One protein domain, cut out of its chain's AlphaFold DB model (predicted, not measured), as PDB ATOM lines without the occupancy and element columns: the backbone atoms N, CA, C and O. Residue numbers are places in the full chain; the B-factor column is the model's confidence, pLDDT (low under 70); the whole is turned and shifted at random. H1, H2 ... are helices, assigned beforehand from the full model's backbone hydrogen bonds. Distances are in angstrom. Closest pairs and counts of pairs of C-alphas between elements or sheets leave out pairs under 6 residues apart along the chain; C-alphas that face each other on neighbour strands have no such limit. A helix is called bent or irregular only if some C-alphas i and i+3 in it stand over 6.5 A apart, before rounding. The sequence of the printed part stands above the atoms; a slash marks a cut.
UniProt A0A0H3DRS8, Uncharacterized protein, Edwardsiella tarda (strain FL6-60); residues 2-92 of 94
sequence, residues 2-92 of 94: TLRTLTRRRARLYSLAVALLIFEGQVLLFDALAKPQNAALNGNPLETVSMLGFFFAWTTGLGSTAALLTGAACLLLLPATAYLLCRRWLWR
ATOM      1  N   THR A   2     162.616 178.490 237.473       64.56
ATOM      2  CA  THR A   2     161.641 179.420 236.860       64.56
ATOM      3  C   THR A   2     162.020 179.790 235.422       64.56
ATOM      4  O   THR A   2     163.204 179.948 235.118       64.56
ATOM      5  N   LEU A   3     161.035 179.996 234.537       65.81
ATOM      6  CA  LEU A   3     161.221 180.348 233.112       65.81
ATOM      7  C   LEU A   3     162.216 181.508 232.885       65.81
ATOM      8  O   LEU A   3     163.030 181.466 231.964       65.81
ATOM      9  N   ARG A   4     162.233 182.498 233.790       64.25
ATOM     10  CA  ARG A   4     163.180 183.634 233.791       64.25
ATOM     11  C   ARG A   4     164.651 183.229 233.967       64.25
ATOM     12  O   ARG A   4     165.547 183.913 233.474       64.25
ATOM     13  N   THR A   5     164.930 182.136 234.678       67.88
ATOM     14  CA  THR A   5     166.307 181.652 234.893       67.88
ATOM     15  C   THR A   5     166.853 180.921 233.667       67.88
ATOM     16  O   THR A   5     168.012 181.127 233.302       67.88
ATOM     17  N   LEU A   6     166.012 180.145 232.976       67.31
ATOM     18  CA  LEU A   6     166.356 179.451 231.730       67.31
ATOM     19  C   LEU A   6     166.658 180.438 230.599       67.31
ATOM     20  O   LEU A   6     167.674 180.314 229.912       67.31
ATOM     21  N   THR A   7     165.828 181.469 230.445       72.25
ATOM     22  CA  THR A   7     166.031 182.508 229.430       72.25
ATOM     23  C   THR A   7     167.322 183.290 229.695       72.25
ATOM     24  O   THR A   7     168.139 183.446 228.778       72.25
ATOM     25  N   ARG A   8     167.587 183.711 230.940       74.44
ATOM     26  CA  ARG A   8     168.849 184.384 231.311       74.44
ATOM     27  C   ARG A   8     170.091 183.526 231.046       74.44
ATOM     28  O   ARG A   8     171.082 184.066 230.559       74.44
ATOM     29  N   ARG A   9     170.044 182.217 231.327       78.81
ATOM     30  CA  ARG A   9     171.157 181.295 231.031       78.81
ATOM     31  C   ARG A   9     171.430 181.200 229.531       78.81
ATOM     32  O   ARG A   9     172.574 181.370 229.130       78.81
ATOM     33  N   ARG A  10     170.391 181.039 228.704       81.56
ATOM     34  CA  ARG A  10     170.537 181.004 227.236       81.56
ATOM     35  C   ARG A  10     171.165 182.287 226.686       81.56
ATOM     36  O   ARG A  10     172.089 182.212 225.896       81.56
ATOM     37  N   ALA A  11     170.719 183.457 227.152       81.19
ATOM     38  CA  ALA A  11     171.285 184.733 226.707       81.19
ATOM     39  C   ALA A  11     172.776 184.872 227.059       81.19
ATOM     40  O   ALA A  11     173.539 185.375 226.243       81.19
ATOM     41  N   ARG A  12     173.196 184.390 228.241       84.69
ATOM     42  CA  ARG A  12     174.617 184.351 228.626       84.69
ATOM     43  C   ARG A  12     175.435 183.411 227.746       84.69
ATOM     44  O   ARG A  12     176.547 183.768 227.384       84.69
ATOM     45  N   LEU A  13     174.899 182.233 227.421       88.25
ATOM     46  CA  LEU A  13     175.575 181.264 226.555       88.25
ATOM     47  C   LEU A  13     175.768 181.822 225.143       88.25
ATOM     48  O   LEU A  13     176.868 181.733 224.615       88.25
ATOM     49  N   TYR A  14     174.748 182.469 224.571       87.75
ATOM     50  CA  TYR A  14     174.870 183.105 223.256       87.75
ATOM     51  C   TYR A  14     175.891 184.240 223.252       87.75
ATOM     52  O   TYR A  14     176.759 184.272 222.386       87.75
ATOM     53  N   SER A  15     175.845 185.139 224.239       87.81
ATOM     54  CA  SER A  15     176.828 186.223 224.313       87.81
ATOM     55  C   SER A  15     178.250 185.699 224.536       87.81
ATOM     56  O   SER A  15     179.196 186.283 224.017       87.81
ATOM     57  N   LEU A  16     178.412 184.605 225.293       90.62
ATOM     58  CA  LEU A  16     179.708 183.951 225.496       90.62
ATOM     59  C   LEU A  16     180.224 183.323 224.197       90.62
ATOM     60  O   LEU A  16     181.381 183.529 223.853       90.62
ATOM     61  N   ALA A  17     179.372 182.605 223.462       91.69
ATOM     62  CA  ALA A  17     179.740 181.990 222.190       91.69
ATOM     63  C   ALA A  17     180.206 183.039 221.170       91.69
ATOM     64  O   ALA A  17     181.241 182.862 220.539       91.69
ATOM     65  N   VAL A  18     179.498 184.169 221.070       91.69
ATOM     66  CA  VAL A  18     179.907 185.290 220.207       91.69
ATOM     67  C   VAL A  18     181.269 185.848 220.624       91.69
ATOM     68  O   VAL A  18     182.117 186.087 219.773       91.69
ATOM     69  N   ALA A  19     181.505 186.029 221.924       91.88
ATOM     70  CA  ALA A  19     182.787 186.524 222.417       91.88
ATOM     71  C   ALA A  19     183.944 185.557 222.120       91.88
ATOM     72  O   ALA A  19     185.010 186.006 221.711       91.88
ATOM     73  N   LEU A  20     183.724 184.248 222.273       92.50
ATOM     74  CA  LEU A  20     184.714 183.223 221.933       92.50
ATOM     75  C   LEU A  20     185.033 183.219 220.435       92.50
ATOM     76  O   LEU A  20     186.200 183.189 220.072       92.50
ATOM     77  N   LEU A  21     184.021 183.331 219.569       93.12
ATOM     78  CA  LEU A  21     184.239 183.419 218.122       93.12
ATOM     79  C   LEU A  21     185.053 184.657 217.731       93.12
ATOM     80  O   LEU A  21     185.904 184.578 216.852       93.12
ATOM     81  N   ILE A  22     184.808 185.793 218.386       93.62
ATOM     82  CA  ILE A  22     185.581 187.018 218.151       93.62
ATOM     83  C   ILE A  22     187.021 186.844 218.625       93.62
ATOM     84  O   ILE A  22     187.936 187.233 217.906       93.62
ATOM     85  N   PHE A  23     187.225 186.228 219.789       93.62
ATOM     86  CA  PHE A  23     188.559 185.938 220.306       93.62
ATOM     87  C   PHE A  23     189.351 185.037 219.347       93.62
ATOM     88  O   PHE A  23     190.441 185.412 218.925       93.62
ATOM     89  N   GLU A  24     188.778 183.904 218.939       92.50
ATOM     90  CA  GLU A  24     189.393 182.988 217.965       92.50
ATOM     91  C   GLU A  24     189.670 183.691 216.631       92.50
ATOM     92  O   GLU A  24     190.759 183.586 216.068       92.50
ATOM     93  N   GLY A  25     188.713 184.488 216.148       92.12
ATOM     94  CA  GLY A  25     188.876 185.279 214.932       92.12
ATOM     95  C   GLY A  25     190.035 186.272 215.019       92.12
ATOM     96  O   GLY A  25     190.783 186.412 214.057       92.12
ATOM     97  N   GLN A  26     190.231 186.932 216.165       93.00
ATOM     98  CA  GLN A  26     191.373 187.825 216.375       93.00
ATOM     99  C   GLN A  26     192.696 187.065 216.374       93.00
ATOM    100  O   GLN A  26     193.650 187.528 215.755       93.00
ATOM    101  N   VAL A  27     192.757 185.919 217.051       92.62
ATOM    102  CA  VAL A  27     193.963 185.083 217.105       92.62
ATOM    103  C   VAL A  27     194.361 184.650 215.697       92.62
ATOM    104  O   VAL A  27     195.499 184.877 215.293       92.62
ATOM    105  N   LEU A  28     193.414 184.128 214.914       91.38
ATOM    106  CA  LEU A  28     193.656 183.731 213.525       91.38
ATOM    107  C   LEU A  28     194.030 184.916 212.630       91.38
ATOM    108  O   LEU A  28     194.921 184.791 211.794       91.38
ATOM    109  N   LEU A  29     193.379 186.069 212.808       91.12
ATOM    110  CA  LEU A  29     193.687 187.278 212.046       91.12
ATOM    111  C   LEU A  29     195.119 187.750 212.316       91.12
ATOM    112  O   LEU A  29     195.860 188.020 211.375       91.12
ATOM    113  N   PHE A  30     195.522 187.842 213.583       89.94
ATOM    114  CA  PHE A  30     196.879 188.254 213.935       89.94
ATOM    115  C   PHE A  30     197.920 187.223 213.509       89.94
ATOM    116  O   PHE A  30     198.980 187.612 213.033       89.94
ATOM    117  N   ASP A  31     197.613 185.933 213.620       88.44
ATOM    118  CA  ASP A  31     198.497 184.866 213.158       88.44
ATOM    119  C   ASP A  31     198.708 184.920 211.634       88.44
ATOM    120  O   ASP A  31     199.834 184.812 211.151       88.44
ATOM    121  N   ALA A  32     197.645 185.191 210.870       87.31
ATOM    122  CA  ALA A  32     197.727 185.393 209.426       87.31
ATOM    123  C   ALA A  32     198.505 186.664 209.043       87.31
ATOM    124  O   ALA A  32     199.228 186.661 208.052       87.31
ATOM    125  N   LEU A  33     198.372 187.748 209.815       86.00
ATOM    126  CA  LEU A  33     199.085 189.009 209.569       86.00
ATOM    127  C   LEU A  33     200.567 188.943 209.954       86.00
ATOM    128  O   LEU A  33     201.388 189.635 209.356       86.00
ATOM    129  N   ALA A  34     200.910 188.139 210.958       82.94
ATOM    130  CA  ALA A  34     202.279 187.984 211.440       82.94
ATOM    131  C   ALA A  34     203.135 187.078 210.545       82.94
ATOM    132  O   ALA A  34     204.362 187.070 210.665       82.94
ATOM    133  N   LYS A  35     202.501 186.293 209.668       80.88
ATOM    134  CA  LYS A  35     203.150 185.253 208.873       80.88
ATOM    135  C   LYS A  35     203.086 185.546 207.370       80.88
ATOM    136  O   LYS A  35     202.156 186.190 206.891       80.88
ATOM    137  N   PRO A  36     204.066 185.060 206.588       79.12
ATOM    138  CA  PRO A  36     203.992 185.119 205.133       79.12
ATOM    139  C   PRO A  36     202.832 184.261 204.605       79.12
ATOM    140  O   PRO A  36     202.470 183.253 205.206       79.12
ATOM    141  N   GLN A  37     202.301 184.625 203.433       74.31
ATOM    142  CA  GLN A  37     201.045 184.102 202.860       74.31
ATOM    143  C   GLN A  37     200.978 182.570 202.677       74.31
ATOM    144  O   GLN A  37     199.890 182.026 202.540       74.31
ATOM    145  N   ASN A  38     202.122 181.877 202.694       75.38
ATOM    146  CA  ASN A  38     202.222 180.429 202.480       75.38
ATOM    147  C   ASN A  38     202.529 179.632 203.762       75.38
ATOM    148  O   ASN A  38     202.741 178.422 203.695       75.38
ATOM    149  N   ALA A  39     202.612 180.290 204.921       79.19
ATOM    150  CA  ALA A  39     202.855 179.615 206.189       79.19
ATOM    151  C   ALA A  39     201.547 179.088 206.793       79.19
ATOM    152  O   ALA A  39     200.500 179.728 206.710       79.19
ATOM    153  N   ALA A  40     201.615 177.921 207.434       81.69
ATOM    154  CA  ALA A  40     200.468 177.347 208.122       81.69
ATOM    155  C   ALA A  40     200.030 178.227 209.308       81.69
ATOM    156  O   ALA A  40     200.855 178.682 210.114       81.69
ATOM    157  N   LEU A  41     198.716 178.424 209.428       82.19
ATOM    158  CA  LEU A  41     198.108 179.037 210.604       82.19
ATOM    159  C   LEU A  41     198.221 178.061 211.779       82.19
ATOM    160  O   LEU A  41     197.865 176.891 211.664       82.19
ATOM    161  N   ASN A  42     198.739 178.556 212.896       83.19
ATOM    162  CA  ASN A  42     198.852 177.835 214.160       83.19
ATOM    163  C   ASN A  42     197.631 178.120 215.048       83.19
ATOM    164  O   ASN A  42     197.163 177.241 215.765       83.19
ATOM    165  N   GLY A  43     197.101 179.348 214.994       81.25
ATOM    166  CA  GLY A  43     195.966 179.759 215.822       81.25
ATOM    167  C   GLY A  43     196.276 179.729 217.322       81.25
ATOM    168  O   GLY A  43     195.373 179.548 218.131       81.25
ATOM    169  N   ASN A  44     197.549 179.868 217.709       88.00
ATOM    170  CA  ASN A  44     197.952 179.808 219.108       88.00
ATOM    171  C   ASN A  44     197.791 181.189 219.777       88.00
ATOM    172  O   ASN A  44     198.573 182.101 219.490       88.00
ATOM    173  N   PRO A  45     196.847 181.361 220.720       87.12
ATOM    174  CA  PRO A  45     196.620 182.646 221.378       87.12
ATOM    175  C   PRO A  45     197.831 183.128 222.183       87.12
ATOM    176  O   PRO A  45     198.015 184.335 222.348       87.12
ATOM    177  N   LEU A  46     198.676 182.214 222.674       90.50
ATOM    178  CA  LEU A  46     199.878 182.583 223.417       90.50
ATOM    179  C   LEU A  46     200.882 183.311 222.513       90.50
ATOM    180  O   LEU A  46     201.452 184.315 222.926       90.50
ATOM    181  N   GLU A  47     201.036 182.857 221.265       89.81
ATOM    182  CA  GLU A  47     201.896 183.513 220.272       89.81
ATOM    183  C   GLU A  47     201.372 184.908 219.929       89.81
ATOM    184  O   GLU A  47     202.152 185.858 219.868       89.81
ATOM    185  N   THR A  48     200.051 185.070 219.800       91.19
ATOM    186  CA  THR A  48     199.434 186.385 219.588       91.19
ATOM    187  C   THR A  48     199.697 187.333 220.762       91.19
ATOM    188  O   THR A  48     200.048 188.494 220.545       91.19
ATOM    189  N   VAL A  49     199.580 186.858 222.008       92.94
ATOM    190  CA  VAL A  49     199.901 187.666 223.200       92.94
ATOM    191  C   VAL A  49     201.386 188.019 223.242       92.94
ATOM    192  O   VAL A  49     201.720 189.166 223.533       92.94
ATOM    193  N   SER A  50     202.279 187.082 222.917       91.50
ATOM    194  CA  SER A  50     203.720 187.345 222.837       91.50
ATOM    195  C   SER A  50     204.061 188.370 221.756       91.50
ATOM    196  O   SER A  50     204.835 189.288 222.020       91.50
ATOM    197  N   MET A  51     203.445 188.271 220.575       91.75
ATOM    198  CA  MET A  51     203.611 189.234 219.485       91.75
ATOM    199  C   MET A  51     203.147 190.634 219.903       91.75
ATOM    200  O   MET A  51     203.891 191.603 219.754       91.75
ATOM    201  N   LEU A  52     201.938 190.751 220.465       91.81
ATOM    202  CA  LEU A  52     201.409 192.028 220.947       91.81
ATOM    203  C   LEU A  52     202.250 192.587 222.098       91.81
ATOM    204  O   LEU A  52     202.520 193.783 222.139       91.81
ATOM    205  N   GLY A  53     202.701 191.730 223.013       92.06
ATOM    206  CA  GLY A  53     203.586 192.120 224.104       92.06
ATOM    207  C   GLY A  53     204.922 192.654 223.597       92.06
ATOM    208  O   GLY A  53     205.369 193.697 224.060       92.06
ATOM    209  N   PHE A  54     205.524 192.010 222.596       91.75
ATOM    210  CA  PHE A  54     206.731 192.524 221.950       91.75
ATOM    211  C   PHE A  54     206.479 193.883 221.287       91.75
ATOM    212  O   PHE A  54     207.242 194.824 221.500       91.75
ATOM    213  N   PHE A  55     205.369 194.015 220.553       91.94
ATOM    214  CA  PHE A  55     204.967 195.278 219.936       91.94
ATOM    215  C   PHE A  55     204.822 196.405 220.970       91.94
ATOM    216  O   PHE A  55     205.358 197.494 220.767       91.94
ATOM    217  N   PHE A  56     204.158 196.156 222.102       92.31
ATOM    218  CA  PHE A  56     204.007 197.157 223.160       92.31
ATOM    219  C   PHE A  56     205.326 197.465 223.866       92.31
ATOM    220  O   PHE A  56     205.627 198.640 224.070       92.31
ATOM    221  N   ALA A  57     206.141 196.461 224.191       93.50
ATOM    222  CA  ALA A  57     207.454 196.683 224.796       93.50
ATOM    223  C   ALA A  57     208.314 197.593 223.909       93.50
ATOM    224  O   ALA A  57     208.919 198.546 224.395       93.50
ATOM    225  N   TRP A  58     208.299 197.346 222.597       93.12
ATOM    226  CA  TRP A  58     209.057 198.126 221.628       93.12
ATOM    227  C   TRP A  58     208.511 199.547 221.428       93.12
ATOM    228  O   TRP A  58     209.282 200.503 221.419       93.12
ATOM    229  N   THR A  59     207.192 199.712 221.300       93.38
ATOM    230  CA  THR A  59     206.572 201.015 220.984       93.38
ATOM    231  C   THR A  59     206.420 201.943 222.184       93.38
ATOM    232  O   THR A  59     206.440 203.161 222.023       93.38
ATOM    233  N   THR A  60     206.249 201.390 223.385       92.50
ATOM    234  CA  THR A  60     205.942 202.169 224.599       92.50
ATOM    235  C   THR A  60     207.048 202.117 225.649       92.50
ATOM    236  O   THR A  60     206.963 202.818 226.654       92.50
ATOM    237  N   GLY A  61     208.085 201.298 225.439       92.44
ATOM    238  CA  GLY A  61     209.179 201.125 226.398       92.44
ATOM    239  C   GLY A  61     208.772 200.389 227.679       92.44
ATOM    240  O   GLY A  61     209.489 200.446 228.677       92.44
ATOM    241  N   LEU A  62     207.615 199.717 227.686       91.75
ATOM    242  CA  LEU A  62     207.158 198.934 228.831       91.75
ATOM    243  C   LEU A  62     208.098 197.752 229.102       91.75
ATOM    244  O   LEU A  62     208.555 197.072 228.184       91.75
ATOM    245  N   GLY A  63     208.315 197.454 230.387       92.75
ATOM    246  CA  GLY A  63     208.970 196.211 230.796       92.75
ATOM    247  C   GLY A  63     208.192 194.983 230.307       92.75
ATOM    248  O   GLY A  63     206.970 195.033 230.156       92.75
ATOM    249  N   SER A  64     208.893 193.868 230.097       88.25
ATOM    250  CA  SER A  64     208.353 192.641 229.483       88.25
ATOM    251  C   SER A  64     207.027 192.169 230.095       88.25
ATOM    252  O   SER A  64     206.071 191.909 229.367       88.25
ATOM    253  N   THR A  65     206.929 192.121 231.426       93.06
ATOM    254  CA  THR A  65     205.702 191.712 232.127       93.06
ATOM    255  C   THR A  65     204.538 192.661 231.855       93.06
ATOM    256  O   THR A  65     203.440 192.213 231.534       93.06
ATOM    257  N   ALA A  66     204.769 193.974 231.955       93.75
ATOM    258  CA  ALA A  66     203.735 194.972 231.693       93.75
ATOM    259  C   ALA A  66     203.274 194.911 230.233       93.75
ATOM    260  O   ALA A  66     202.076 194.916 229.974       93.75
ATOM    261  N   ALA A  67     204.206 194.756 229.294       93.56
ATOM    262  CA  ALA A  67     203.887 194.682 227.878       93.56
ATOM    263  C   ALA A  67     203.042 193.445 227.525       93.56
ATOM    264  O   ALA A  67     202.064 193.562 226.786       93.56
ATOM    265  N   LEU A  68     203.354 192.278 228.101       92.62
ATOM    266  CA  LEU A  68     202.544 191.063 227.939       92.62
ATOM    267  C   LEU A  68     201.130 191.232 228.508       92.62
ATOM    268  O   LEU A  68     200.159 190.828 227.868       92.62
ATOM    269  N   LEU A  69     200.997 191.866 229.678       94.31
ATOM    270  CA  LEU A  69     199.689 192.169 230.264       94.31
ATOM    271  C   LEU A  69     198.888 193.132 229.384       94.31
ATOM    272  O   LEU A  69     197.694 192.916 229.178       94.31
ATOM    273  N   THR A  70     199.532 194.153 228.820       92.19
ATOM    274  CA  THR A  70     198.897 195.079 227.874       92.19
ATOM    275  C   THR A  70     198.469 194.361 226.594       92.19
ATOM    276  O   THR A  70     197.347 194.567 226.129       92.19
ATOM    277  N   GLY A  71     199.305 193.467 226.058       91.12
ATOM    278  CA  GLY A  71     198.972 192.629 224.905       91.12
ATOM    279  C   GLY A  71     197.753 191.740 225.157       91.12
ATOM    280  O   GLY A  71     196.808 191.742 224.366       91.12
ATOM    281  N   ALA A  72     197.725 191.049 226.297       92.19
ATOM    282  CA  ALA A  72     196.590 190.222 226.707       92.19
ATOM    283  C   ALA A  72     195.314 191.052 226.924       92.19
ATOM    284  O   ALA A  72     194.237 190.673 226.461       92.19
ATOM    285  N   ALA A  73     195.426 192.207 227.586       92.88
ATOM    286  CA  ALA A  73     194.299 193.109 227.793       92.88
ATOM    287  C   ALA A  73     193.723 193.603 226.459       92.88
ATOM    288  O   ALA A  73     192.507 193.583 226.278       92.88
ATOM    289  N   CYS A  74     194.586 193.976 225.509       91.69
ATOM    290  CA  CYS A  74     194.190 194.419 224.173       91.69
ATOM    291  C   CYS A  74     193.382 193.340 223.434       91.69
ATOM    292  O   CYS A  74     192.315 193.625 222.884       91.69
ATOM    293  N   LEU A  75     193.835 192.085 223.505       92.31
ATOM    294  CA  LEU A  75     193.150 190.951 222.885       92.31
ATOM    295  C   LEU A  75     191.739 190.729 223.467       92.31
ATOM    296  O   LEU A  75     190.832 190.330 222.743       92.31
ATOM    297  N   LEU A  76     191.524 191.044 224.749       92.75
ATOM    298  CA  LEU A  76     190.253 190.839 225.454       92.75
ATOM    299  C   LEU A  76     189.243 191.990 225.316       92.75
ATOM    300  O   LEU A  76     188.063 191.791 225.628       92.75
ATOM    301  N   LEU A  77     189.640 193.169 224.829       91.88
ATOM    302  CA  LEU A  77     188.736 194.323 224.712       91.88
ATOM    303  C   LEU A  77     187.569 194.069 223.745       91.88
ATOM    304  O   LEU A  77     186.408 194.321 224.085       91.88
ATOM    305  N   LEU A  78     187.848 193.544 222.551       90.25
ATOM    306  CA  LEU A  78     186.814 193.265 221.546       90.25
ATOM    307  C   LEU A  78     185.857 192.131 221.976       90.25
ATOM    308  O   LEU A  78     184.642 192.341 221.938       90.25
ATOM    309  N   PRO A  79     186.329 190.980 222.491       91.56
ATOM    310  CA  PRO A  79     185.459 189.923 222.998       91.56
ATOM    311  C   PRO A  79     184.600 190.392 224.177       91.56
ATOM    312  O   PRO A  79     183.401 190.101 224.233       91.56
ATOM    313  N   ALA A  80     185.175 191.161 225.109       91.62
ATOM    314  CA  ALA A  80     184.446 191.668 226.270       91.62
ATOM    315  C   ALA A  80     183.357 192.673 225.869       91.62
ATOM    316  O   ALA A  80     182.224 192.592 226.357       91.62
ATOM    317  N   THR A  81     183.662 193.601 224.959       90.94
ATOM    318  CA  THR A  81     182.673 194.572 224.464       90.94
ATOM    319  C   THR A  81     181.554 193.876 223.698       90.94
ATOM    320  O   THR A  81     180.381 194.147 223.970       90.94
ATOM    321  N   ALA A  82     181.877 192.909 222.839       90.12
ATOM    322  CA  ALA A  82     180.883 192.113 222.131       90.12
ATOM    323  C   ALA A  82     179.987 191.306 223.081       90.12
ATOM    324  O   ALA A  82     178.764 191.324 222.932       90.12
ATOM    325  N   TYR A  83     180.561 190.670 224.108       91.12
ATOM    326  CA  TYR A  83     179.791 189.983 225.146       91.12
ATOM    327  C   TYR A  83     178.790 190.929 225.823       91.12
ATOM    328  O   TYR A  83     177.602 190.611 225.945       91.12
ATOM    329  N   LEU A  84     179.253 192.105 226.261       91.19
ATOM    330  CA  LEU A  84     178.420 193.079 226.968       91.19
ATOM    331  C   LEU A  84     177.323 193.658 226.069       91.19
ATOM    332  O   LEU A  84     176.178 193.771 226.514       91.19
ATOM    333  N   LEU A  85     177.648 193.991 224.820       89.94
ATOM    334  CA  LEU A  85     176.694 194.500 223.835       89.94
ATOM    335  C   LEU A  85     175.642 193.447 223.489       89.94
ATOM    336  O   LEU A  85     174.447 193.723 223.598       89.94
ATOM    337  N   CYS A  86     176.068 192.226 223.170       88.06
ATOM    338  CA  CYS A  86     175.175 191.123 222.827       88.06
ATOM    339  C   CYS A  86     174.244 190.789 224.003       88.06
ATOM    340  O   CYS A  86     173.028 190.661 223.841       88.06
ATOM    341  N   ARG A  87     174.782 190.763 225.230       85.94
ATOM    342  CA  ARG A  87     173.986 190.556 226.443       85.94
ATOM    343  C   ARG A  87     172.980 191.682 226.679       85.94
ATOM    344  O   ARG A  87     171.836 191.387 227.022       85.94
ATOM    345  N   ARG A  88     173.378 192.951 226.517       87.00
ATOM    346  CA  ARG A  88     172.467 194.106 226.648       87.00
ATOM    347  C   ARG A  88     171.352 194.051 225.609       87.00
ATOM    348  O   ARG A  88     170.202 194.301 225.955       87.00
ATOM    349  N   TRP A  89     171.680 193.698 224.370       84.12
ATOM    350  CA  TRP A  89     170.714 193.609 223.281       84.12
ATOM    351  C   TRP A  89     169.693 192.491 223.523       84.12
ATOM    352  O   TRP A  89     168.497 192.762 223.562       84.12
ATOM    353  N   LEU A  90     170.155 191.282 223.867       80.44
ATOM    354  CA  LEU A  90     169.300 190.132 224.205       80.44
ATOM    355  C   LEU A  90     168.419 190.343 225.446       80.44
ATOM    356  O   LEU A  90     167.453 189.606 225.654       80.44
ATOM    357  N   TRP A  91     168.786 191.286 226.316       77.69
ATOM    358  CA  TRP A  91     167.976 191.685 227.469       77.69
ATOM    359  C   TRP A  91     166.932 192.747 227.121       77.69
ATOM    360  O   TRP A  91     165.949 192.840 227.840       77.69
ATOM    361  N   ARG A  92     167.145 193.542 226.064       76.31
ATOM    362  CA  ARG A  92     166.182 194.545 225.580       76.31
ATOM    363  C   ARG A  92     165.135 193.953 224.641       76.31
ATOM    364  O   ARG A  92     164.014 194.436 224.617       76.31
TER     365      ARG A  92
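What this domain is: This is residues 2 to 92 of the 94 residues of an uncharacterized protein of Edwardsiella tarda (strain FL6-60) (UniProt A0A0H3DRS8). A long helix, H1, lies side by side with the second arm of a bent helix, H3b, the two running opposite ways at a shallow tilt, while the first arm, H3a, swings away from H1. The shorter helix H2 crosses H3a and reaches back with its first residues, 45 to 48, to residues 24 to 31 of H1, filling the wide end of a V. The printed part has 91 residues with three named helices in the order H1, H2, H3 and no named strand, and its class is all helix. It is loose, with a radius of gyration of the C-alphas of 16.6 A, and its outline is flat, spanning 52 by 33 by 17 A.

How they stand to each other: H1, residues 3 to 34, touches H2, residues 45 to 60, with residues 24 to 31 alone; the closest C-alphas, those of Val 27 and Pro 45, are 5.6 A apart. H1 and H2 run the same way at a steep tilt of 64 degrees. H3, residues 64 to 92, was assigned as one helix by its hydrogen bonds but is bent: C-alphas 75 and 78 are 6.9 A apart. Its arms, H3a of residues 64 to 75 and H3b of residues 78 to 92, stand at a shallow tilt of 34 degrees, only just short of steep. H2 and H3a touch, with the C-alphas of Gly 53 and Leu 68 closest at 4.1 A, and run opposite ways at a steep tilt of 63 degrees. H1 and H3a are close but not clearly touching; their closest C-alphas, those of Phe 23 and Leu 75, are 7.3 A apart. H1 touches H3b with residues 11 to 23 alone, opposite ways at a shallow tilt of 26 degrees; the closest C-alphas, those of Ala 19 and Pro 79, are 4.4 A apart. H2 and H3b are apart. Every O i to N i+4 pair is within hydrogen-bond range in H1, H2, H3a and H3b.

Where its parts are: H1 runs 47.1 A from C-alpha 3 at (161.221, 180.348, 233.112) to C-alpha 34 at (202.279, 187.984, 211.440). H2 measures 21.9 A from C-alpha 45 to C-alpha 60. H3a measures 16.7 A, and H3b measures 21.1 A, ending with C-alpha 92 at (166.182, 194.545, 225.580).

The domain as a whole: The two C-alphas farthest apart, those of Thr 2 and Gly 61, are 53.3 A apart. The printed part has no cut. The link from H1 to H2 is short, with 10 residues, and that from H2 to H3 is tight, with 3. The mean pLDDT of the printed part is 87.3, and residues 2 to 6 are under 70.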